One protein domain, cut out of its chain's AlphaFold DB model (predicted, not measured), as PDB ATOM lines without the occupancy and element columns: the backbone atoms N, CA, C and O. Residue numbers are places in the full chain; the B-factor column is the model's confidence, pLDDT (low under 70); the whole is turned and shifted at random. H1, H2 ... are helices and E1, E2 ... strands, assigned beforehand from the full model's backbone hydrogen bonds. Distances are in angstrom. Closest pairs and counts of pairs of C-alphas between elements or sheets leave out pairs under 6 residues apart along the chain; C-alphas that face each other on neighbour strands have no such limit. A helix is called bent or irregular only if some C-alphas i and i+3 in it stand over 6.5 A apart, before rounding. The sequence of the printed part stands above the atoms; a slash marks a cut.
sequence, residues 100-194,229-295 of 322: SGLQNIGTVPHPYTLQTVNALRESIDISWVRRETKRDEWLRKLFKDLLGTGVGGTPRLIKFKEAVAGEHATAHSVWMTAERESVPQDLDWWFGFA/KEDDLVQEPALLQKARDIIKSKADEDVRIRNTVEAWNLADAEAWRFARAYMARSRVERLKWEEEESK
ATOM      1  N   SER A 100     -23.670   8.720 -15.003       45.50
ATOM      2  CA  SER A 100     -22.751   9.430 -15.910       45.50
ATOM      3  C   SER A 100     -21.457   8.641 -16.155       45.50
ATOM      4  O   SER A 100     -20.834   8.815 -17.198       45.50
ATOM      5  N   GLY A 101     -21.088   7.746 -15.226       41.19
ATOM      6  CA  GLY A 101     -20.000   6.776 -15.380       41.19
ATOM      7  C   GLY A 101     -20.413   5.445 -16.025       41.19
ATOM      8  O   GLY A 101     -19.552   4.607 -16.274       41.19
ATOM      9  N   LEU A 102     -21.707   5.232 -16.290       52.75
ATOM     10  CA  LEU A 102     -22.213   4.060 -17.006       52.75
ATOM     11  C   LEU A 102     -22.350   4.385 -18.493       52.75
ATOM     12  O   LEU A 102     -22.665   5.514 -18.873       52.75
ATOM     13  N   GLN A 103     -22.124   3.384 -19.344       58.25
ATOM     14  CA  GLN A 103     -22.405   3.527 -20.765       58.25
ATOM     15  C   GLN A 103     -23.893   3.839 -20.967       58.25
ATOM     16  O   GLN A 103     -24.764   3.058 -20.589       58.25
ATOM     17  N   ASN A 104     -24.184   4.986 -21.574       72.50
ATOM     18  CA  ASN A 104     -25.538   5.412 -21.890       72.50
ATOM     19  C   ASN A 104     -25.954   4.807 -23.227       72.50
ATOM     20  O   ASN A 104     -25.584   5.310 -24.288       72.50
ATOM     21  N   ILE A 105     -26.725   3.725 -23.177       80.44
ATOM     22  CA  ILE A 105     -27.374   3.161 -24.360       80.44
ATOM     23  C   ILE A 105     -28.784   3.733 -24.426       80.44
ATOM     24  O   ILE A 105     -29.560   3.602 -23.482       80.44
ATOM     25  N   GLY A 106     -29.122   4.368 -25.542       86.44
ATOM     26  CA  GLY A 106     -30.433   4.978 -25.710       86.44
ATOM     27  C   GLY A 106     -31.002   4.789 -27.104       86.44
ATOM     28  O   GLY A 106     -30.279   4.709 -28.099       86.44
ATOM     29  N   THR A 107     -32.330   4.749 -27.181       90.00
ATOM     30  CA  THR A 107     -33.069   4.745 -28.441       90.00
ATOM     31  C   THR A 107     -33.835   6.053 -28.616       90.00
ATOM     32  O   THR A 107     -34.465   6.570 -27.694       90.00
ATOM     33  N   VAL A 108     -33.759   6.613 -29.819       94.31
ATOM     34  CA  VAL A 108     -34.393   7.872 -30.202       94.31
ATOM     35  C   VAL A 108     -35.471   7.561 -31.236       94.31
ATOM     36  O   VAL A 108     -35.142   7.218 -32.375       94.31
ATOM     37  N   PRO A 109     -36.758   7.637 -30.877       94.69
ATOM     38  CA  PRO A 109     -37.835   7.464 -31.833       94.69
ATOM     39  C   PRO A 109     -38.008   8.728 -32.675       94.69
ATOM     40  O   PRO A 109     -37.854   9.853 -32.199       94.69
ATOM     41  N   HIS A 110     -38.368   8.554 -33.939       95.56
ATOM     42  CA  HIS A 110     -38.874   9.640 -34.758       95.56
ATOM     43  C   HIS A 110     -40.206  10.131 -34.156       95.56
ATOM     44  O   HIS A 110     -41.015   9.303 -33.722       95.56
ATOM     45  N   PRO A 111     -40.508  11.445 -34.169       94.69
ATOM     46  CA  PRO A 111     -41.736  11.958 -33.557       94.69
ATOM     47  C   PRO A 111     -43.017  11.327 -34.124       94.69
ATOM     48  O   PRO A 111     -43.976  11.121 -33.389       94.69
ATOM     49  N   TYR A 112     -43.018  10.960 -35.410       93.94
ATOM     50  CA  TYR A 112     -44.115  10.203 -36.030       93.94
ATOM     51  C   TYR A 112     -44.311   8.826 -35.381       93.94
ATOM     52  O   TYR A 112     -45.413   8.521 -34.943       93.94
ATOM     53  N   THR A 113     -43.241   8.032 -35.264       93.88
ATOM     54  CA  THR A 113     -43.264   6.696 -34.650       93.88
ATOM     55  C   THR A 113     -43.710   6.760 -33.198       93.88
ATOM     56  O   THR A 113     -44.540   5.970 -32.760       93.88
ATOM     57  N   LEU A 114     -43.190   7.733 -32.446       92.75
ATOM     58  CA  LEU A 114     -43.591   7.941 -31.061       92.75
ATOM     59  C   LEU A 114     -45.096   8.206 -30.962       92.75
ATOM     60  O   LEU A 114     -45.759   7.643 -30.099       92.75
ATOM     61  N   GLN A 115     -45.638   9.062 -31.831       91.88
ATOM     62  CA  GLN A 115     -47.053   9.422 -31.808       91.88
ATOM     63  C   GLN A 115     -47.965   8.269 -32.241       91.88
ATOM     64  O   GLN A 115     -48.996   8.070 -31.603       91.88
ATOM     65  N   THR A 116     -47.606   7.506 -33.281       91.81
ATOM     66  CA  THR A 116     -48.419   6.369 -33.750       91.81
ATOM     67  C   THR A 116     -48.452   5.243 -32.731       91.81
ATOM     68  O   THR A 116     -49.528   4.729 -32.435       91.81
ATOM     69  N   VAL A 117     -47.296   4.892 -32.161       91.00
ATOM     70  CA  VAL A 117     -47.176   3.796 -31.191       91.00
ATOM     71  C   VAL A 117     -47.815   4.182 -29.857       91.00
ATOM     72  O   VAL A 117     -48.627   3.429 -29.336       91.00
ATOM     73  N   ASN A 118     -47.557   5.388 -29.336       89.00
ATOM     74  CA  ASN A 118     -48.136   5.836 -28.060       89.00
ATOM     75  C   ASN A 118     -49.669   5.982 -28.113       89.00
ATOM     76  O   ASN A 118     -50.342   5.804 -27.104       89.00
ATOM     77  N   ALA A 119     -50.229   6.326 -29.277       89.12
ATOM     78  CA  ALA A 119     -51.677   6.433 -29.462       89.12
ATOM     79  C   ALA A 119     -52.330   5.157 -30.017       89.12
ATOM     80  O   ALA A 119     -53.541   5.173 -30.236       89.12
ATOM     81  N   LEU A 120     -51.548   4.099 -30.279       89.88
ATOM     82  CA  LEU A 120     -51.983   2.864 -30.945       89.88
ATOM     83  C   LEU A 120     -52.844   3.147 -32.187       89.88
ATOM     84  O   LEU A 120     -53.939   2.616 -32.366       89.88
ATOM     85  N   ARG A 121     -52.363   4.062 -33.037       88.81
ATOM     86  CA  ARG A 121     -53.083   4.535 -34.223       88.81
ATOM     87  C   ARG A 121     -52.313   4.252 -35.494       88.81
ATOM     88  O   ARG A 121     -51.167   4.664 -35.651       88.81
ATOM     89  N   GLU A 122     -53.003   3.637 -36.447       86.00
ATOM     90  CA  GLU A 122     -52.435   3.319 -37.752       86.00
ATOM     91  C   GLU A 122     -52.170   4.552 -38.619       86.00
ATOM     92  O   GLU A 122     -51.248   4.545 -39.430       86.00
ATOM     93  N   SER A 123     -52.998   5.588 -38.531       84.75
ATOM     94  CA  SER A 123     -52.836   6.820 -39.302       84.75
ATOM     95  C   SER A 123     -53.102   8.036 -38.428       84.75
ATOM     96  O   SER A 123     -53.840   7.988 -37.441       84.75
ATOM     97  N   ILE A 124     -52.443   9.135 -38.787       88.25
ATOM     98  CA  ILE A 124     -52.473  10.385 -38.042       88.25
ATOM     99  C   ILE A 124     -52.770  11.531 -39.004       88.25
ATOM    100  O   ILE A 124     -52.081  11.694 -40.009       88.25
ATOM    101  N   ASP A 125     -53.725  12.376 -38.619       90.44
ATOM    102  CA  ASP A 125     -54.054  13.610 -39.325       90.44
ATOM    103  C   ASP A 125     -53.426  14.841 -38.663       90.44
ATOM    104  O   ASP A 125     -53.263  14.920 -37.444       90.44
ATOM    105  N   ILE A 126     -53.185  15.887 -39.457       90.06
ATOM    106  CA  ILE A 126     -52.592  17.157 -38.995       90.06
ATOM    107  C   ILE A 126     -53.418  17.796 -37.864       90.06
ATOM    108  O   ILE A 126     -52.867  18.365 -36.917       90.06
ATOM    109  N   SER A 127     -54.750  17.713 -37.958       91.94
ATOM    110  CA  SER A 127     -55.663  18.240 -36.935       91.94
ATOM    111  C   SER A 127     -55.462  17.533 -35.597       91.94
ATOM    112  O   SER A 127     -55.394  18.183 -34.555       91.94
ATOM    113  N   TRP A 128     -55.300  16.211 -35.644       92.50
ATOM    114  CA  TRP A 128     -55.086  15.388 -34.466       92.50
ATOM    115  C   TRP A 128     -53.746  15.702 -33.803       92.50
ATOM    116  O   TRP A 128     -53.719  15.993 -32.609       92.50
ATOM    117  N   VAL A 129     -52.659  15.776 -34.585       90.62
ATOM    118  CA  VAL A 129     -51.321  16.127 -34.072       90.62
ATOM    119  C   VAL A 129     -51.382  17.416 -33.257       90.62
ATOM    120  O   VAL A 129     -50.894  17.477 -32.134       90.62
ATOM    121  N   ARG A 130     -52.038  18.451 -33.783       88.88
ATOM    122  CA  ARG A 130     -52.079  19.768 -33.133       88.88
ATOM    123  C   ARG A 130     -52.994  19.842 -31.912       88.88
ATOM    124  O   ARG A 130     -52.801  20.737 -31.092       88.88
ATOM    125  N   ARG A 131     -54.014  18.984 -31.825       90.81
ATOM    126  CA  ARG A 131     -55.070  19.077 -30.800       90.81
ATOM    127  C   ARG A 131     -54.916  18.061 -29.678       90.81
ATOM    128  O   ARG A 131     -55.253  18.382 -28.545       90.81
ATOM    129  N   GLU A 132     -54.419  16.870 -29.986       90.75
ATOM    130  CA  GLU A 132     -54.381  15.750 -29.041       90.75
ATOM    131  C   GLU A 132     -52.967  15.413 -28.564       90.75
ATOM    132  O   GLU A 132     -52.812  14.821 -27.496       90.75
ATOM    133  N   THR A 133     -51.924  15.834 -29.288       90.88
ATOM    134  CA  THR A 133     -50.539  15.542 -28.892       90.88
ATOM    135  C   THR A 133     -49.881  16.700 -28.151       90.88
ATOM    136  O   THR A 133     -50.158  17.880 -28.390       90.88
ATOM    137  N   LYS A 134     -48.954  16.358 -27.252       91.38
ATOM    138  CA  LYS A 134     -48.078  17.323 -26.585       91.38
ATOM    139  C   LYS A 134     -46.799  17.483 -27.399       91.38
ATOM    140  O   LYS A 134     -46.254  16.499 -27.884       91.38
ATOM    141  N   ARG A 135     -46.317  18.722 -27.521       91.00
ATOM    142  CA  ARG A 135     -45.048  19.013 -28.203       91.00
ATOM    143  C   ARG A 135     -43.863  18.441 -27.433       91.00
ATOM    144  O   ARG A 135     -43.845  18.532 -26.202       91.00
ATOM    145  N   ASP A 136     -42.886  17.937 -28.181       92.06
ATOM    146  CA  ASP A 136     -41.578  17.478 -27.699       92.06
ATOM    147  C   ASP A 136     -41.695  16.532 -26.486       92.06
ATOM    148  O   ASP A 136     -41.036  16.697 -25.452       92.06
ATOM    149  N   GLU A 137     -42.647  15.594 -26.551       91.50
ATOM    150  CA  GLU A 137     -42.994  14.747 -25.413       91.50
ATOM    151  C   GLU A 137     -41.843  13.822 -25.013       91.50
ATOM    152  O   GLU A 137     -41.674  13.576 -23.813       91.50
ATOM    153  N   TRP A 138     -41.046  13.349 -25.975       92.88
ATOM    154  CA  TRP A 138     -39.956  12.420 -25.703       92.88
ATOM    155  C   TRP A 138     -38.821  13.100 -24.940       92.88
ATOM    156  O   TRP A 138     -38.536  12.683 -23.815       92.88
ATOM    157  N   LEU A 139     -38.258  14.206 -25.447       91.81
ATOM    158  CA  LEU A 139     -37.228  14.959 -24.719       91.81
ATOM    159  C   LEU A 139     -37.736  15.452 -23.362       91.81
ATOM    160  O   LEU A 139     -36.997  15.447 -22.376       91.81
ATOM    161  N   ARG A 140     -39.005  15.878 -23.286       91.06
ATOM    162  CA  ARG A 140     -39.603  16.335 -22.027       91.06
ATOM    163  C   ARG A 140     -39.676  15.217 -20.991       91.06
ATOM    164  O   ARG A 140     -39.448  15.508 -19.822       91.06
ATOM    165  N   LYS A 141     -40.022  13.988 -21.389       90.06
ATOM    166  CA  LYS A 141     -40.034  12.820 -20.493       90.06
ATOM    167  C   LYS A 141     -38.612  12.407 -20.116       90.06
ATOM    168  O   LYS A 141     -38.351  12.268 -18.928       90.06
ATOM    169  N   LEU A 142     -37.708  12.316 -21.092       88.31
ATOM    170  CA  LEU A 142     -36.315  11.907 -20.896       88.31
ATOM    171  C   LEU A 142     -35.582  12.794 -19.880       88.31
ATOM    172  O   LEU A 142     -34.900  12.302 -18.993       88.31
ATOM    173  N   PHE A 143     -35.763  14.113 -19.972       88.44
ATOM    174  CA  PHE A 143     -35.107  15.075 -19.082       88.44
ATOM    175  C   PHE A 143     -36.016  15.601 -17.968       88.44
ATOM    176  O   PHE A 143     -35.713  16.636 -17.368       88.44
ATOM    177  N   LYS A 144     -37.148  14.942 -17.695       86.94
ATOM    178  CA  LYS A 144     -38.085  15.398 -16.661       86.94
ATOM    179  C   LYS A 144     -37.417  15.425 -15.289       86.94
ATOM    180  O   LYS A 144     -37.572  16.408 -14.572       86.94
ATOM    181  N   ASP A 145     -36.675  14.377 -14.961       84.69
ATOM    182  CA  ASP A 145     -36.085  14.217 -13.633       84.69
ATOM    183  C   ASP A 145     -34.810  15.057 -13.480       84.69
ATOM    184  O   ASP A 145     -34.548  15.587 -12.406       84.69
ATOM    185  N   LEU A 146     -34.072  15.276 -14.578       82.81
ATOM    186  CA  LEU A 146     -32.851  16.087 -14.576       82.81
ATOM    187  C   LEU A 146     -33.121  17.601 -14.610       82.81
ATOM    188  O   LEU A 146     -32.446  18.369 -13.934       82.81
ATOM    189  N   LEU A 147     -34.066  18.051 -15.441       83.06
ATOM    190  CA  LEU A 147     -34.294  19.477 -15.734       83.06
ATOM    191  C   LEU A 147     -35.654  19.989 -15.235       83.06
ATOM    192  O   LEU A 147     -35.972  21.169 -15.389       83.06
ATOM    193  N   GLY A 148     -36.482  19.119 -14.661       86.94
ATOM    194  CA  GLY A 148     -37.826  19.459 -14.214       86.94
ATOM    195  C   GLY A 148     -38.810  19.725 -15.359       86.94
ATOM    196  O   GLY A 148     -38.552  19.507 -16.550       86.94
ATOM    197  N   THR A 149     -39.993  20.225 -14.998       86.25
ATOM    198  CA  THR A 149     -41.099  20.478 -15.939       86.25
ATOM    199  C   THR A 149     -41.070  21.871 -16.574       86.25
ATOM    200  O   THR A 149     -41.675  22.049 -17.628       86.25
ATOM    201  N   GLY A 150     -40.361  22.839 -15.980       84.69
ATOM    202  CA  GLY A 150     -40.386  24.253 -16.391       84.69
ATOM    203  C   GLY A 150     -39.471  24.625 -17.562       84.69
ATOM    204  O   GLY A 150     -39.629  25.690 -18.150       84.69
ATOM    205  N   VAL A 151     -38.518  23.764 -17.924       88.56
ATOM    206  CA  VAL A 151     -37.599  24.020 -19.045       88.56
ATOM    207  C   VAL A 151     -38.335  23.831 -20.382       88.56
ATOM    208  O   VAL A 151     -39.312  23.085 -20.447       88.56
ATOM    209  N   GLY A 152     -37.912  24.511 -21.453       88.88
ATOM    210  CA  GLY A 152     -38.456  24.349 -22.815       88.88
ATOM    211  C   GLY A 152     -37.812  23.198 -23.609       88.88
ATOM    212  O   GLY A 152     -36.926  22.513 -23.106       88.88
ATOM    213  N   GLY A 153     -38.232  22.972 -24.858       89.12
ATOM    214  CA  GLY A 153     -37.656  21.928 -25.726       89.12
ATOM    215  C   GLY A 153     -36.196  22.194 -26.118       89.12
ATOM    216  O   GLY A 153     -35.343  21.323 -25.975       89.12
ATOM    217  N   THR A 154     -35.865  23.425 -26.525       92.06
ATOM    218  CA  THR A 154     -34.518  23.782 -27.015       92.06
ATOM    219  C   THR A 154     -33.397  23.581 -25.985       92.06
ATOM    220  O   THR A 154     -32.386  22.977 -26.339       92.06
ATOM    221  N   PRO A 155     -33.524  23.996 -24.707       91.00
ATOM    222  CA  PRO A 155     -32.476  23.717 -23.724       91.00
ATOM    223  C   PRO A 155     -32.304  22.215 -23.445       91.00
ATOM    224  O   PRO A 155     -31.178  21.761 -23.250       91.00
ATOM    225  N   ARG A 156     -33.391  21.427 -23.490       91.75
ATOM    226  CA  ARG A 156     -33.313  19.958 -23.380       91.75
ATOM    227  C   ARG A 156     -32.575  19.348 -24.559       91.75
ATOM    228  O   ARG A 156     -31.764  18.454 -24.367       91.75
ATOM    229  N   LEU A 157     -32.803  19.866 -25.762       93.75
ATOM    230  CA  LEU A 157     -32.092  19.427 -26.955       93.75
ATOM    231  C   LEU A 157     -30.583  19.684 -26.864       93.75
ATOM    232  O   LEU A 157     -29.801  18.845 -27.299       93.75
ATOM    233  N   ILE A 158     -30.152  20.815 -26.298       91.12
ATOM    234  CA  ILE A 158     -28.720  21.085 -26.087       91.12
ATOM    235  C   ILE A 158     -28.128  20.041 -25.137       91.12
ATOM    236  O   ILE A 158     -27.099  19.450 -25.453       91.12
ATOM    237  N   LYS A 159     -28.815  19.755 -24.024       89.56
ATOM    238  CA  LYS A 159     -28.398  18.709 -23.079       89.56
ATOM    239  C   LYS A 159     -28.408  17.314 -23.686       89.56
ATOM    240  O   LYS A 159     -27.515  16.528 -23.405       89.56
ATOM    241  N   PHE A 160     -29.347  17.034 -24.580       91.94
ATOM    242  CA  PHE A 160     -29.341  15.809 -25.365       91.94
ATOM    243  C   PHE A 160     -28.116  15.719 -26.281       91.94
ATOM    244  O   PHE A 160     -27.408  14.721 -26.253       91.94
ATOM    245  N   LYS A 161     -27.812  16.771 -27.053       92.25
ATOM    246  CA  LYS A 161     -26.629  16.802 -27.932       92.25
ATOM    247  C   LYS A 161     -25.329  16.640 -27.131       92.25
ATOM    248  O   LYS A 161     -24.434  15.933 -27.578       92.25
ATOM    249  N   GLU A 162     -25.252  17.229 -25.938       87.94
ATOM    250  CA  GLU A 162     -24.145  17.045 -24.987       87.94
ATOM    251  C   GLU A 162     -24.060  15.597 -24.469       87.94
ATOM    252  O   GLU A 162     -22.974  15.030 -24.420       87.94
ATOM    253  N   ALA A 163     -25.193  14.957 -24.165       85.81
ATOM    254  CA  ALA A 163     -25.246  13.559 -23.725       85.81
ATOM    255  C   ALA A 163     -24.933  12.536 -24.835       85.81
ATOM    256  O   ALA A 163     -24.608  11.392 -24.533       85.81
ATOM    257  N   VAL A 164     -25.059  12.924 -26.106       88.56
ATOM    258  CA  VAL A 164     -24.755  12.071 -27.269       88.56
ATOM    259  C   VAL A 164     -23.323  12.277 -27.764       88.56
ATOM    260  O   VAL A 164     -22.664  11.327 -28.159       88.56
ATOM    261  N   ALA A 165     -22.857  13.527 -27.806       87.44
ATOM    262  CA  ALA A 165     -21.632  13.909 -28.511       87.44
ATOM    263  C   ALA A 165     -20.688  14.789 -27.680       87.44
ATOM    264  O   ALA A 165     -19.751  15.370 -28.229       87.44
ATOM    265  N   GLY A 166     -20.940  14.939 -26.379       84.19
ATOM    266  CA  GLY A 166     -20.007  15.587 -25.464       84.19
ATOM    267  C   GLY A 166     -18.685  14.825 -25.390       84.19
ATOM    268  O   GLY A 166     -18.644  13.624 -25.646       84.19
ATOM    269  N   GLU A 167     -17.608  15.512 -25.011       76.31
ATOM    270  CA  GLU A 167     -16.243  14.962 -24.974       76.31
ATOM    271  C   GLU A 167     -16.175  13.623 -24.222       76.31
ATOM    272  O   GLU A 167     -15.699  12.628 -24.764       76.31
ATOM    273  N   HIS A 168     -16.790  13.564 -23.038       71.25
ATOM    274  CA  HIS A 168     -16.900  12.340 -22.240       71.25
ATOM    275  C   HIS A 168     -17.940  11.340 -22.771       71.25
ATOM    276  O   HIS A 168     -17.802  10.139 -22.565       71.25
ATOM    277  N   ALA A 169     -18.982  11.806 -23.464       75.38
ATOM    278  CA  ALA A 169     -20.041  10.943 -23.984       75.38
ATOM    279  C   ALA A 169     -19.602  10.143 -25.221       75.38
ATOM    280  O   ALA A 169     -20.153   9.075 -25.476       75.38
ATOM    281  N   THR A 170     -18.599  10.616 -25.966       75.81
ATOM    282  CA  THR A 170     -18.133   9.965 -27.204       75.81
ATOM    283  C   THR A 170     -17.683   8.512 -27.009       75.81
ATOM    284  O   THR A 170     -17.945   7.677 -27.869       75.81
ATOM    285  N   ALA A 171     -17.061   8.196 -25.868       74.56
ATOM    286  CA  ALA A 171     -16.587   6.852 -25.526       74.56
ATOM    287  C   ALA A 171     -17.589   6.041 -24.681       74.56
ATOM    288  O   ALA A 171     -17.419   4.838 -24.488       74.56
ATOM    289  N   HIS A 172     -18.623   6.695 -24.146       76.50
ATOM    290  CA  HIS A 172     -19.513   6.120 -23.135       76.50
ATOM    291  C   HIS A 172     -20.994   6.260 -23.489       76.50
ATOM    292  O   HIS A 172     -21.849   6.111 -22.622       76.50
ATOM    293  N   SER A 173     -21.342   6.564 -24.737       83.19
ATOM    294  CA  SER A 173     -22.739   6.640 -25.147       83.19
ATOM    295  C   SER A 173     -22.959   6.074 -26.541       83.19
ATOM    296  O   SER A 173     -22.186   6.313 -27.465       83.19
ATOM    297  N   VAL A 174     -24.042   5.314 -26.685       86.81
ATOM    298  CA  VAL A 174     -24.488   4.745 -27.953       86.81
ATOM    299  C   VAL A 174     -25.971   5.053 -28.107       86.81
ATOM    300  O   VAL A 174     -26.818   4.518 -27.396       86.81
ATOM    301  N   TRP A 175     -26.289   5.920 -29.068       88.81
ATOM    302  CA  TRP A 175     -27.656   6.372 -29.322       88.81
ATOM    303  C   TRP A 175     -28.143   5.923 -30.694       88.81
ATOM    304  O   TRP A 175     -27.626   6.362 -31.719       88.81
ATOM    305  N   MET A 176     -29.159   5.063 -30.728       89.81
ATOM    306  CA  MET A 176     -29.716   4.494 -31.959       89.81
ATOM    307  C   MET A 176     -31.099   5.055 -32.261       89.81
ATOM    308  O   MET A 176     -31.831   5.429 -31.358       89.81
ATOM    309  N   THR A 177     -31.511   5.071 -33.526       92.62
ATOM    310  CA  THR A 177     -32.904   5.395 -33.872       92.62
ATOM    311  C   THR A 177     -33.798   4.162 -33.758       92.62
ATOM    312  O   THR A 177     -33.402   3.091 -34.224       92.62
ATOM    313  N   ALA A 178     -35.013   4.309 -33.224       90.50
ATOM    314  CA  ALA A 178     -35.953   3.195 -33.032       90.50
ATOM    315  C   ALA A 178     -36.396   2.532 -34.356       90.50
ATOM    316  O   ALA A 178     -36.751   1.358 -34.408       90.50
ATOM    317  N   GLU A 179     -36.337   3.270 -35.464       91.31
ATOM    318  CA  GLU A 179     -36.785   2.822 -36.784       91.31
ATOM    319  C   GLU A 179     -35.782   1.916 -37.510       91.31
ATOM    320  O   GLU A 179     -36.010   1.559 -38.669       91.31
ATOM    321  N   ARG A 180     -34.660   1.554 -36.877       85.56
ATOM    322  CA  ARG A 180     -33.709   0.606 -37.474       85.56
ATOM    323  C   ARG A 180     -34.292  -0.797 -37.456       85.56
ATOM    324  O   ARG A 180     -34.970  -1.193 -36.516       85.56
ATOM    325  N   GLU A 181     -34.029  -1.523 -38.531       75.81
ATOM    326  CA  GLU A 181     -34.525  -2.881 -38.751       75.81
ATOM    327  C   GLU A 181     -33.724  -3.916 -37.960       75.81
ATOM    328  O   GLU A 181     -34.295  -4.867 -37.438       75.81
ATOM    329  N   SER A 182     -32.421  -3.682 -37.810       76.75
ATOM    330  CA  SER A 182     -31.518  -4.529 -37.046       76.75
ATOM    331  C   SER A 182     -30.639  -3.713 -36.106       76.75
ATOM    332  O   SER A 182     -30.338  -2.534 -36.343       76.75
ATOM    333  N   VAL A 183     -30.216  -4.383 -35.036       76.81
ATOM    334  CA  VAL A 183     -29.145  -3.904 -34.170       76.81
ATOM    335  C   VAL A 183     -27.858  -3.808 -35.005       76.81
ATOM    336  O   VAL A 183     -27.609  -4.680 -35.844       76.81
ATOM    337  N   PRO A 184     -27.052  -2.747 -34.849       79.38
ATOM    338  CA  PRO A 184     -25.804  -2.607 -35.586       79.38
ATOM    339  C   PRO A 184     -24.833  -3.741 -35.235       79.38
ATOM    340  O   PRO A 184     -24.615  -4.027 -34.063       79.38
ATOM    341  N   GLN A 185     -24.245  -4.376 -36.250       76.56
ATOM    342  CA  GLN A 185     -23.264  -5.462 -36.074       76.56
ATOM    343  C   GLN A 185     -21.925  -4.961 -35.509       76.56
ATOM    344  O   GLN A 185     -21.082  -5.733 -35.081       76.56
ATOM    345  N   ASP A 186     -21.709  -3.648 -35.532       79.38
ATOM    346  CA  ASP A 186     -20.506  -2.978 -35.066       79.38
ATOM    347  C   ASP A 186     -20.509  -2.665 -33.566       79.38
ATOM    348  O   ASP A 186     -19.605  -1.973 -33.103       79.38
ATOM    349  N   LEU A 187     -21.493  -3.143 -32.800       81.00
ATOM    350  CA  LEU A 187     -21.584  -2.857 -31.370       81.00
ATOM    351  C   LEU A 187     -20.333  -3.276 -30.589       81.00
ATOM    352  O   LEU A 187     -19.907  -2.541 -29.703       81.00
ATOM    353  N   ASP A 188     -19.700  -4.381 -30.968       81.69
ATOM    354  CA  ASP A 188     -18.490  -4.913 -30.331       81.69
ATOM    355  C   ASP A 188     -17.367  -3.875 -30.241       81.69
ATOM    356  O   ASP A 188     -16.646  -3.786 -29.250       81.69
ATOM    357  N   TRP A 189     -17.259  -3.033 -31.269       80.25
ATOM    358  CA  TRP A 189     -16.293  -1.942 -31.326       80.25
ATOM    359  C   TRP A 189     -16.601  -0.829 -30.328       80.25
ATOM    360  O   TRP A 189     -15.693  -0.284 -29.710       80.25
ATOM    361  N   TRP A 190     -17.880  -0.494 -30.157       77.81
ATOM    362  CA  TRP A 190     -18.313   0.516 -29.193       77.81
ATOM    363  C   TRP A 190     -18.117   0.048 -27.755       77.81
ATOM    364  O   TRP A 190     -17.783   0.846 -26.881       77.81
ATOM    365  N   PHE A 191     -18.327  -1.244 -27.512       77.00
ATOM    366  CA  PHE A 191     -18.201  -1.838 -26.189       77.00
ATOM    367  C   PHE A 191     -16.774  -2.266 -25.839       77.00
ATOM    368  O   PHE A 191     -16.445  -2.369 -24.658       77.00
ATOM    369  N   GLY A 192     -15.924  -2.494 -26.842       77.94
ATOM    370  CA  GLY A 192     -14.561  -2.987 -26.661       77.94
ATOM    371  C   GLY A 192     -14.480  -4.486 -26.356       77.94
ATOM    372  O   GLY A 192     -13.429  -4.961 -25.927       77.94
ATOM    373  N   PHE A 193     -15.562  -5.241 -26.559       80.62
ATOM    374  CA  PHE A 193     -15.597  -6.695 -26.409       80.62
ATOM    375  C   PHE A 193     -16.513  -7.325 -27.460       80.62
ATOM    376  O   PHE A 193     -17.485  -6.711 -27.889       80.62
ATOM    377  N   ALA A 194     -16.210  -8.559 -27.864       78.81
ATOM    378  CA  ALA A 194     -17.028  -9.290 -28.824       78.81
ATOM    379  C   ALA A 194     -18.395  -9.634 -28.213       78.81
ATOM    380  O   ALA A 194     -18.459 -10.302 -27.176       78.81
ATOM    381  N   LYS A 229     -50.725  -4.375 -22.419       86.81
ATOM    382  CA  LYS A 229     -51.798  -5.358 -22.625       86.81
ATOM    383  C   LYS A 229     -51.446  -6.268 -23.798       86.81
ATOM    384  O   LYS A 229     -50.817  -5.830 -24.756       86.81
ATOM    385  N   GLU A 230     -51.910  -7.515 -23.751       85.38
ATOM    386  CA  GLU A 230     -51.646  -8.497 -24.813       85.38
ATOM    387  C   GLU A 230     -52.160  -8.023 -26.185       85.38
ATOM    388  O   GLU A 230     -51.453  -8.171 -27.178       85.38
ATOM    389  N   ASP A 231     -53.326  -7.368 -26.236       85.50
ATOM    390  CA  ASP A 231     -53.892  -6.816 -27.479       85.50
ATOM    391  C   ASP A 231     -53.043  -5.681 -28.082       85.50
ATOM    392  O   ASP A 231     -52.978  -5.536 -29.305       85.50
ATOM    393  N   ASP A 232     -52.384  -4.887 -27.232       84.88
ATOM    394  CA  ASP A 232     -51.562  -3.747 -27.654       84.88
ATOM    395  C   ASP A 232     -50.245  -4.256 -28.273       84.88
ATOM    396  O   ASP A 232     -49.858  -3.832 -29.365       84.88
ATOM    397  N   LEU A 233     -49.626  -5.267 -27.647       84.44
ATOM    398  CA  LEU A 233     -48.385  -5.908 -28.111       84.44
ATOM    399  C   LEU A 233     -48.504  -6.518 -29.514       84.44
ATOM    400  O   LEU A 233     -47.521  -6.580 -30.251       84.44
ATOM    401  N   VAL A 234     -49.698  -6.970 -29.907       88.44
ATOM    402  CA  VAL A 234     -49.940  -7.523 -31.249       88.44
ATOM    403  C   VAL A 234     -49.903  -6.427 -32.323       88.44
ATOM    404  O   VAL A 234     -49.498  -6.688 -33.457       88.44
ATOM    405  N   GLN A 235     -50.296  -5.197 -31.985       88.19
ATOM    406  CA  GLN A 235     -50.389  -4.084 -32.936       88.19
ATOM    407  C   GLN A 235     -49.072  -3.315 -33.084       88.19
ATOM    408  O   GLN A 235     -48.760  -2.829 -34.174       88.19
ATOM    409  N   GLU A 236     -48.278  -3.225 -32.016       88.38
ATOM    410  CA  GLU A 236     -47.024  -2.462 -31.976       88.38
ATOM    411  C   GLU A 236     -46.057  -2.755 -33.145       88.38
ATOM    412  O   GLU A 236     -45.583  -1.794 -33.763       88.38
ATOM    413  N   PRO A 237     -45.788  -4.020 -33.544       90.69
ATOM    414  CA  PRO A 237     -44.872  -4.307 -34.648       90.69
ATOM    415  C   PRO A 237     -45.386  -3.789 -35.994       90.69
ATOM    416  O   PRO A 237     -44.612  -3.258 -36.795       90.69
ATOM    417  N   ALA A 238     -46.694  -3.907 -36.242       91.31
ATOM    418  CA  ALA A 238     -47.319  -3.430 -37.472       91.31
ATOM    419  C   ALA A 238     -47.282  -1.896 -37.554       91.31
ATOM    420  O   ALA A 238     -46.963  -1.330 -38.604       91.31
ATOM    421  N   LEU A 239     -47.532  -1.218 -36.429       91.75
ATOM    422  CA  LEU A 239     -47.441   0.238 -36.322       91.75
ATOM    423  C   LEU A 239     -46.009   0.739 -36.524       91.75
ATOM    424  O   LEU A 239     -45.795   1.717 -37.244       91.75
ATOM    425  N   LEU A 240     -45.025   0.054 -35.937       91.75
ATOM    426  CA  LEU A 240     -43.614   0.379 -36.118       91.75
ATOM    427  C   LEU A 240     -43.190   0.205 -37.579       91.75
ATOM    428  O   LEU A 240     -42.515   1.076 -38.132       91.75
ATOM    429  N   GLN A 241     -43.612  -0.882 -38.228       91.50
ATOM    430  CA  GLN A 241     -43.301  -1.117 -39.634       91.50
ATOM    431  C   GLN A 241     -43.904  -0.034 -40.533       91.50
ATOM    432  O   GLN A 241     -43.203   0.555 -41.353       91.50
ATOM    433  N   LYS A 242     -45.168   0.326 -40.303       91.25
ATOM    434  CA  LYS A 242     -45.823   1.408 -41.039       91.25
ATOM    435  C   LYS A 242     -45.135   2.758 -40.828       91.25
ATOM    436  O   LYS A 242     -44.951   3.517 -41.779       91.25
ATOM    437  N   ALA A 243     -44.709   3.059 -39.601       92.38
ATOM    438  CA  ALA A 243     -43.951   4.271 -39.313       92.38
ATOM    439  C   ALA A 243     -42.625   4.310 -40.091       92.38
ATOM    440  O   ALA A 243     -42.284   5.343 -40.670       92.38
ATOM    441  N   ARG A 244     -41.912   3.177 -40.182       92.62
ATOM    442  CA  ARG A 244     -40.695   3.053 -41.004       92.62
ATOM    443  C   ARG A 244     -40.977   3.334 -42.479       92.62
ATOM    444  O   ARG A 244     -40.198   4.053 -43.111       92.62
ATOM    445  N   ASP A 245     -42.075   2.807 -43.009       92.75
ATOM    446  CA  ASP A 245     -42.456   2.983 -44.411       92.75
ATOM    447  C   ASP A 245     -42.791   4.447 -44.720       92.75
ATOM    448  O   ASP A 245     -42.261   5.012 -45.676       92.75
ATOM    449  N   ILE A 246     -43.555   5.115 -43.852       91.69
ATOM    450  CA  ILE A 246     -43.909   6.538 -43.996       91.69
ATOM    451  C   ILE A 246     -42.673   7.435 -43.899       91.69
ATOM    452  O   ILE A 246     -42.517   8.388 -44.665       91.69
ATOM    453  N   ILE A 247     -41.734   7.116 -43.004       90.69
ATOM    454  CA  ILE A 247     -40.482   7.870 -42.873       90.69
ATOM    455  C   ILE A 247     -39.634   7.764 -44.147       90.69
ATOM    456  O   ILE A 247     -38.982   8.746 -44.517       90.69
ATOM    457  N   LYS A 248     -39.655   6.618 -44.840       91.12
ATOM    458  CA  LYS A 248     -38.936   6.392 -46.108       91.12
ATOM    459  C   LYS A 248     -39.724   6.839 -47.347       91.12
ATOM    460  O   LYS A 248     -39.115   7.053 -48.398       91.12
ATOM    461  N   SER A 249     -41.040   6.986 -47.233       93.94
ATOM    462  CA  SER A 249     -41.932   7.314 -48.341       93.94
ATOM    463  C   SER A 249     -41.618   8.678 -48.965       93.94
ATOM    464  O   SER A 249     -41.140   9.621 -48.318       93.94
ATOM    465  N   LYS A 250     -41.894   8.753 -50.270       94.19
ATOM    466  CA  LYS A 250     -41.798   9.956 -51.107       94.19
ATOM    467  C   LYS A 250     -43.168  10.439 -51.589       94.19
ATOM    468  O   LYS A 250     -43.211  11.377 -52.377       94.19
ATOM    469  N   ALA A 251     -44.258   9.801 -51.164       95.19
ATOM    470  CA  ALA A 251     -45.598  10.252 -51.509       95.19
ATOM    471  C   ALA A 251     -45.860  11.638 -50.901       95.19
ATOM    472  O   ALA A 251     -45.506  11.893 -49.750       95.19
ATOM    473  N   ASP A 252     -46.488  12.532 -51.664       93.62
ATOM    474  CA  ASP A 252     -46.694  13.924 -51.243       93.62
ATOM    475  C   ASP A 252     -47.478  14.034 -49.927       93.62
ATOM    476  O   ASP A 252     -47.198  14.911 -49.110       93.62
ATOM    477  N   GLU A 253     -48.444  13.141 -49.696       91.38
ATOM    478  CA  GLU A 253     -49.235  13.097 -48.461       91.38
ATOM    479  C   GLU A 253     -48.383  12.704 -47.249       91.38
ATOM    480  O   GLU A 253     -48.377  13.419 -46.244       91.38
ATOM    481  N   ASP A 254     -47.586  11.642 -47.376       92.56
ATOM    482  CA  ASP A 254     -46.682  11.173 -46.323       92.56
ATOM    483  C   ASP A 254     -45.639  12.237 -45.971       92.56
ATOM    484  O   ASP A 254     -45.376  12.514 -44.798       92.56
ATOM    485  N   VAL A 255     -45.080  12.902 -46.988       93.75
ATOM    486  CA  VAL A 255     -44.123  13.999 -46.804       93.75
ATOM    487  C   VAL A 255     -44.781  15.171 -46.075       93.75
ATOM    488  O   VAL A 255     -44.170  15.742 -45.169       93.75
ATOM    489  N   ARG A 256     -46.024  15.529 -46.423       93.75
ATOM    490  CA  ARG A 256     -46.771  16.595 -45.737       93.75
ATOM    491  C   ARG A 256     -46.992  16.254 -44.270       93.75
ATOM    492  O   ARG A 256     -46.688  17.089 -43.418       93.75
ATOM    493  N   ILE A 257     -47.473  15.049 -43.967       92.62
ATOM    494  CA  ILE A 257     -47.724  14.616 -42.587       92.62
ATOM    495  C   ILE A 257     -46.410  14.600 -41.801       92.62
ATOM    496  O   ILE A 257     -46.332  15.234 -40.746       92.62
ATOM    497  N   ARG A 258     -45.347  13.992 -42.340       93.69
ATOM    498  CA  ARG A 258     -44.018  13.967 -41.710       93.69
ATOM    499  C   ARG A 258     -43.513  15.374 -41.397       93.69
ATOM    500  O   ARG A 258     -43.188  15.651 -40.247       93.69
ATOM    501  N   ASN A 259     -43.538  16.280 -42.373       94.38
ATOM    502  CA  ASN A 259     -43.097  17.662 -42.179       94.38
ATOM    503  C   ASN A 259     -43.945  18.387 -41.124       94.38
ATOM    504  O   ASN A 259     -43.416  19.176 -40.344       94.38
ATOM    505  N   THR A 260     -45.257  18.130 -41.068       94.00
ATOM    506  CA  THR A 260     -46.122  18.738 -40.044       94.00
ATOM    507  C   THR A 260     -45.813  18.222 -38.640       94.00
ATOM    508  O   THR A 260     -45.820  19.010 -37.696       94.00
ATOM    509  N   VAL A 261     -45.509  16.930 -38.509       94.88
ATOM    510  CA  VAL A 261     -45.164  16.282 -37.240       94.88
ATOM    511  C   VAL A 261     -43.786  16.727 -36.752       94.88
ATOM    512  O   VAL A 261     -43.635  17.050 -35.574       94.88
ATOM    513  N   GLU A 262     -42.802  16.817 -37.646       95.12
ATOM    514  CA  GLU A 262     -41.476  17.360 -37.335       95.12
ATOM    515  C   GLU A 262     -41.548  18.845 -36.958       95.12
ATOM    516  O   GLU A 262     -40.921  19.266 -35.992       95.12
ATOM    517  N   ALA A 263     -42.348  19.648 -37.667       95.00
ATOM    518  CA  ALA A 263     -42.526  21.062 -37.337       95.00
ATOM    519  C   ALA A 263     -43.261  21.271 -36.002       95.00
ATOM    520  O   ALA A 263     -43.032  22.270 -35.319       95.00
ATOM    521  N   TRP A 264     -44.155  20.351 -35.625       94.94
ATOM    522  CA  TRP A 264     -44.825  20.385 -34.324       94.94
ATOM    523  C   TRP A 264     -43.889  19.990 -33.175       94.94
ATOM    524  O   TRP A 264     -43.995  20.570 -32.093       94.94
ATOM    525  N   ASN A 265     -42.965  19.056 -33.423       94.94
ATOM    526  CA  ASN A 265     -41.977  18.554 -32.463       94.94
ATOM    527  C   ASN A 265     -40.553  18.896 -32.918       94.94
ATOM    528  O   ASN A 265     -39.769  18.015 -33.279       94.94
ATOM    529  N   LEU A 266     -40.235  20.193 -32.951       95.38
ATOM    530  CA  LEU A 266     -38.965  20.683 -33.484       95.38
ATOM    531  C   LEU A 266     -37.765  20.094 -32.729       95.38
ATOM    532  O   LEU A 266     -36.778  19.705 -33.352       95.38
ATOM    533  N   ALA A 267     -37.849  20.009 -31.398       95.44
ATOM    534  CA  ALA A 267     -36.735  19.543 -30.587       95.44
ATOM    535  C   ALA A 267     -36.549  18.026 -30.716       95.44
ATOM    536  O   ALA A 267     -35.422  17.575 -30.918       95.44
ATOM    537  N   ASP A 268     -37.634  17.246 -30.671       95.38
ATOM    538  CA  ASP A 268     -37.548  15.788 -30.845       95.38
ATOM    539  C   ASP A 268     -37.085  15.421 -32.271       95.38
ATOM    540  O   ASP A 268     -36.259  14.525 -32.449       95.38
ATOM    541  N   ALA A 269     -37.544  16.149 -33.299       96.25
ATOM    542  CA  ALA A 269     -37.098  15.945 -34.679       96.25
ATOM    543  C   ALA A 269     -35.602  16.249 -34.850       96.25
ATOM    544  O   ALA A 269     -34.879  15.489 -35.501       96.25
ATOM    545  N   GLU A 270     -35.106  17.336 -34.251       96.62
ATOM    546  CA  GLU A 270     -33.674  17.634 -34.240       96.62
ATOM    547  C   GLU A 270     -32.863  16.589 -33.469       96.62
ATOM    548  O   GLU A 270     -31.788  16.212 -33.934       96.62
ATOM    549  N   ALA A 271     -33.359  16.104 -32.327       95.88
ATOM    550  CA  ALA A 271     -32.700  15.056 -31.549       95.88
ATOM    551  C   ALA A 271     -32.551  13.770 -32.372       95.88
ATOM    552  O   ALA A 271     -31.456  13.213 -32.465       95.88
ATOM    553  N   TRP A 272     -33.623  13.354 -33.051       96.31
ATOM    554  CA  TRP A 272     -33.620  12.190 -33.934       96.31
ATOM    555  C   TRP A 272     -32.643  12.346 -35.105       96.31
ATOM    556  O   TRP A 272     -31.817  11.465 -35.355       96.31
ATOM    557  N   ARG A 273     -32.677  13.494 -35.799       95.88
ATOM    558  CA  ARG A 273     -31.742  13.790 -36.899       95.88
ATOM    559  C   ARG A 273     -30.295  13.811 -36.414       95.88
ATOM    560  O   ARG A 273     -29.424  13.286 -37.104       95.88
ATOM    561  N   PHE A 274     -30.048  14.393 -35.243       95.69
ATOM    562  CA  PHE A 274     -28.721  14.484 -34.649       95.69
ATOM    563  C   PHE A 274     -28.164  13.108 -34.289       95.69
ATOM    564  O   PHE A 274     -27.075  12.777 -34.746       95.69
ATOM    565  N   ALA A 275     -28.917  12.285 -33.553       93.31
ATOM    566  CA  ALA A 275     -28.486  10.938 -33.175       93.31
ATOM    567  C   ALA A 275     -28.191  10.077 -34.412       93.31
ATOM    568  O   ALA A 275     -27.137   9.450 -34.513       93.31
ATOM    569  N   ARG A 276     -29.077  10.134 -35.417       93.06
ATOM    570  CA  ARG A 276     -28.887   9.435 -36.692       93.06
ATOM    571  C   ARG A 276     -27.631   9.897 -37.434       93.06
ATOM    572  O   ARG A 276     -26.880   9.063 -37.937       93.06
ATOM    573  N   ALA A 277     -27.415  11.208 -37.538       93.94
ATOM    574  CA  ALA A 277     -26.269  11.777 -38.242       93.94
ATOM    575  C   ALA A 277     -24.950  11.510 -37.507       93.94
ATOM    576  O   ALA A 277     -23.960  11.165 -38.148       93.94
ATOM    577  N   TYR A 278     -24.946  11.633 -36.179       92.12
ATOM    578  CA  TYR A 278     -23.781  11.376 -35.341       92.12
ATOM    579  C   TYR A 278     -23.335   9.919 -35.463       92.12
ATOM    580  O   TYR A 278     -22.192   9.658 -35.814       92.12
ATOM    581  N   MET A 279     -24.262   8.969 -35.333       88.12
ATOM    582  CA  MET A 279     -23.961   7.548 -35.502       88.12
ATOM    583  C   MET A 279     -23.463   7.207 -36.914       88.12
ATOM    584  O   MET A 279     -22.516   6.436 -37.077       88.12
ATOM    585  N   ALA A 280     -24.066   7.793 -37.955       89.75
ATOM    586  CA  ALA A 280     -23.593   7.616 -39.327       89.75
ATOM    587  C   ALA A 280     -22.169   8.167 -39.519       89.75
ATOM    588  O   ALA A 280     -21.358   7.547 -40.206       89.75
ATOM    589  N   ARG A 281     -21.858   9.305 -38.892       90.69
ATOM    590  CA  ARG A 281     -20.525   9.906 -38.900       90.69
ATOM    591  C   ARG A 281     -19.508   9.018 -38.188       90.69
ATOM    592  O   ARG A 281     -18.488   8.716 -38.796       90.69
ATOM    593  N   SER A 282     -19.800   8.553 -36.975       87.19
ATOM    594  CA  SER A 282     -18.903   7.669 -36.220       87.19
ATOM    595  C   SER A 282     -18.592   6.382 -36.985       87.19
ATOM    596  O   SER A 282     -17.455   5.925 -36.992       87.19
ATOM    597  N   ARG A 283     -19.569   5.839 -37.726       87.50
ATOM    598  CA  ARG A 283     -19.339   4.687 -38.609       87.50
ATOM    599  C   ARG A 283     -18.365   5.004 -39.747       87.50
ATOM    600  O   ARG A 283     -17.507   4.187 -40.056       87.50
ATOM    601  N   VAL A 284     -18.489   6.170 -40.382       90.75
ATOM    602  CA  VAL A 284     -17.563   6.591 -41.449       90.75
ATOM    603  C   VAL A 284     -16.165   6.870 -40.893       90.75
ATOM    604  O   VAL A 284     -15.183   6.521 -41.540       90.75
ATOM    605  N   GLU A 285     -16.067   7.482 -39.713       89.12
ATOM    606  CA  GLU A 285     -14.793   7.718 -39.023       89.12
ATOM    607  C   GLU A 285     -14.096   6.395 -38.693       89.12
ATOM    608  O   GLU A 285     -12.921   6.243 -39.016       89.12
ATOM    609  N   ARG A 286     -14.835   5.408 -38.173       85.81
ATOM    610  CA  ARG A 286     -14.321   4.054 -37.942       85.81
ATOM    611  C   ARG A 286     -13.816   3.399 -39.227       85.81
ATOM    612  O   ARG A 286     -12.691   2.926 -39.248       85.81
ATOM    613  N   LEU A 287     -14.617   3.378 -40.295       88.19
ATOM    614  CA  LEU A 287     -14.219   2.731 -41.555       88.19
ATOM    615  C   LEU A 287     -12.937   3.348 -42.132       88.19
ATOM    616  O   LEU A 287     -12.056   2.629 -42.588       88.19
ATOM    617  N   LYS A 288     -12.800   4.676 -42.061       91.62
ATOM    618  CA  LYS A 288     -11.565   5.363 -42.465       91.62
ATOM    619  C   LYS A 288     -10.384   4.998 -41.574       91.62
ATOM    620  O   LYS A 288      -9.290   4.785 -42.084       91.62
ATOM    621  N   TRP A 289     -10.605   4.925 -40.265       87.06
ATOM    622  CA  TRP A 289      -9.576   4.512 -39.319       87.06
ATOM    623  C   TRP A 289      -9.111   3.077 -39.597       87.06
ATOM    624  O   TRP A 289      -7.913   2.847 -39.693       87.06
ATOM    625  N   GLU A 290     -10.027   2.139 -39.857       85.62
ATOM    626  CA  GLU A 290      -9.692   0.759 -40.240       85.62
ATOM    627  C   GLU A 290      -8.899   0.705 -41.559       85.62
ATOM    628  O   GLU A 290      -7.909  -0.022 -41.672       85.62
ATOM    629  N   GLU A 291      -9.289   1.501 -42.561       87.62
ATOM    630  CA  GLU A 291      -8.557   1.626 -43.828       87.62
ATOM    631  C   GLU A 291      -7.136   2.179 -43.628       87.62
ATOM    632  O   GLU A 291      -6.195   1.735 -44.294       87.62
ATOM    633  N   GLU A 292      -6.955   3.145 -42.729       87.19
ATOM    634  CA  GLU A 292      -5.650   3.715 -42.390       87.19
ATOM    635  C   GLU A 292      -4.792   2.735 -41.585       87.19
ATOM    636  O   GLU A 292      -3.642   2.499 -41.959       87.19
ATOM    637  N   GLU A 293      -5.348   2.105 -40.550       81.50
ATOM    638  CA  GLU A 293      -4.656   1.126 -39.705       81.50
ATOM    639  C   GLU A 293      -4.227  -0.126 -40.467       81.50
ATOM    640  O   GLU A 293      -3.138  -0.652 -40.223       81.50
ATOM    641  N   SER A 294      -5.023  -0.563 -41.450       77.69
ATOM    642  CA  SER A 294      -4.695  -1.720 -42.290       77.69
ATOM    643  C   SER A 294      -3.343  -1.596 -43.013       77.69
ATOM    644  O   SER A 294      -2.767  -2.603 -43.430       77.69
ATOM    645  N   LYS A 295      -2.816  -0.370 -43.149       82.44
ATOM    646  CA  LYS A 295      -1.523  -0.073 -43.783       82.44
ATOM    647  C   LYS A 295      -0.331  -0.240 -42.841       82.44
ATOM    648  O   LYS A 295       0.789  -0.374 -43.331       82.44
TER     649      LYS A 295
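This is residues 100 to 194 and 229 to 295 of the 322 residues of an uncharacterized protein of Eutypa lata (strain UCR-EL1) (UniProt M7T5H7). A two-stranded ribbon, E1 beside E2, packs on residues 268 to 279 of one long helix, H9, while H5 runs alongside the earlier part of H9 and reaches the ribbon with its last residues. Where H9 begins, H8 turns off at a corner, with H1 and H2 packed on H8 and H7 meeting both H1 and H8; at the other end of H9 residues 287 to 295, of which 287 to 293 belong to H9, stick out, while the short H6 lies near E2 and apart from H9. The printed part has 162 residues with nine named helices and two named strands, in the order E1 H1 H2 H3 H4 H5 E2 H6 H7 H8 H9. The class is mostly helix, and the sheet, E1 then E2, is parallel. The whole is compact, with a radius of gyration of the C-alphas of 17.4 A, yet elongated, spanning 56 by 36 by 35 A.

E1, residues 104 to 108, and E2, residues 173 to 177, are parallel neighbours with 17 degrees between their directions; N 108 and O 176 are 2.7 A apart and N 174 and O 104 are 2.9 A apart, within hydrogen-bond range. With H1, residues 111 to 118, H2, residues 126 to 132, H3, residues 137 to 142, H4, residues 144 to 147, and H5, residues 153 to 165, between them, they form a strand-helix-strand unit, two parallel neighbour strands joined through helices. The closest C-alphas of E2 and H9, residues 266 to 293, are those of Trp 175 and Ala 275, 6.0 A apart. H5 touches residues 266 to 278 of H9 at a shallow tilt of 14 degrees, the same way, closest at the C-alphas of Gly 153 and Ala 267, 5.5 A. H3 touches H5 at a steep tilt of 49 degrees, the same way, closest at the C-alphas of Leu 139 and Arg 156, 6.5 A. H4 is close to H5 but not clearly touching it: the C-alphas of Leu 147 and Arg 156 are 7.7 A apart. H8, residues 252 to 264, and H9 touch only at the corner, and only just, with 3 pairs of C-alphas within 8 A, the closest being Glu 262 and Ala 269, 5.3 A. H8 touches H2 at a shallow tilt of 34 degrees, only just short of steep, the same way, closest at the C-alphas of Ile 126 and Ile 257, 6.6 A. H1 touches residues 236 to 244 of H7, residues 230 to 248, at a shallow tilt of 15 degrees, opposite ways, closest at the C-alphas of Thr 113 and Ala 243, 5.3 A. H1 and residues 258 to 262 of H8 touch about perpendicular, at 89 degrees, closest at the C-alphas of Tyr 112 and Val 261, 6.3 A. H6, residues 187 to 191, touches no helix; its closest C-alphas with E2 are those of Trp 190 and Val 174, 7.6 A. Every O i to N i+4 pair is within hydrogen-bond range in H1, H2, H3, H5, H6, H8 and H9; in H7 it is 12 of 15, and H4 is too short for such a pair.

E1 begins at C-alpha 104, (-25.538, 5.412, -21.890), and is 12.4 A long; E2 is 13.5 A long. H5 measures 18.1 A, H8 18.2 A and H7 28.9 A. H7 has a kink of 26 degrees near residue 238 and is irregular, but only just: C-alphas 234 and 237 are 6.9 A apart. H9, 40.0 A long, runs from C-alpha 266 at (-38.965, 20.683, -33.484) to C-alpha 293 at (-4.656, 1.126, -39.705).

The two C-alphas farthest apart are those of Arg 131 and Lys 295, 58.3 A. Residues 287 to 295, of which 287 to 293 belong to H9, stand free. Residues 195 to 228 are not printed, and C-alphas 194 and 229 are 35.5 A apart across this cut, in the link from H6 to H7. Of the links that are printed whole, none is long. The mean pLDDT of the printed part is 87.6, and residues 100 to 103 are under 70.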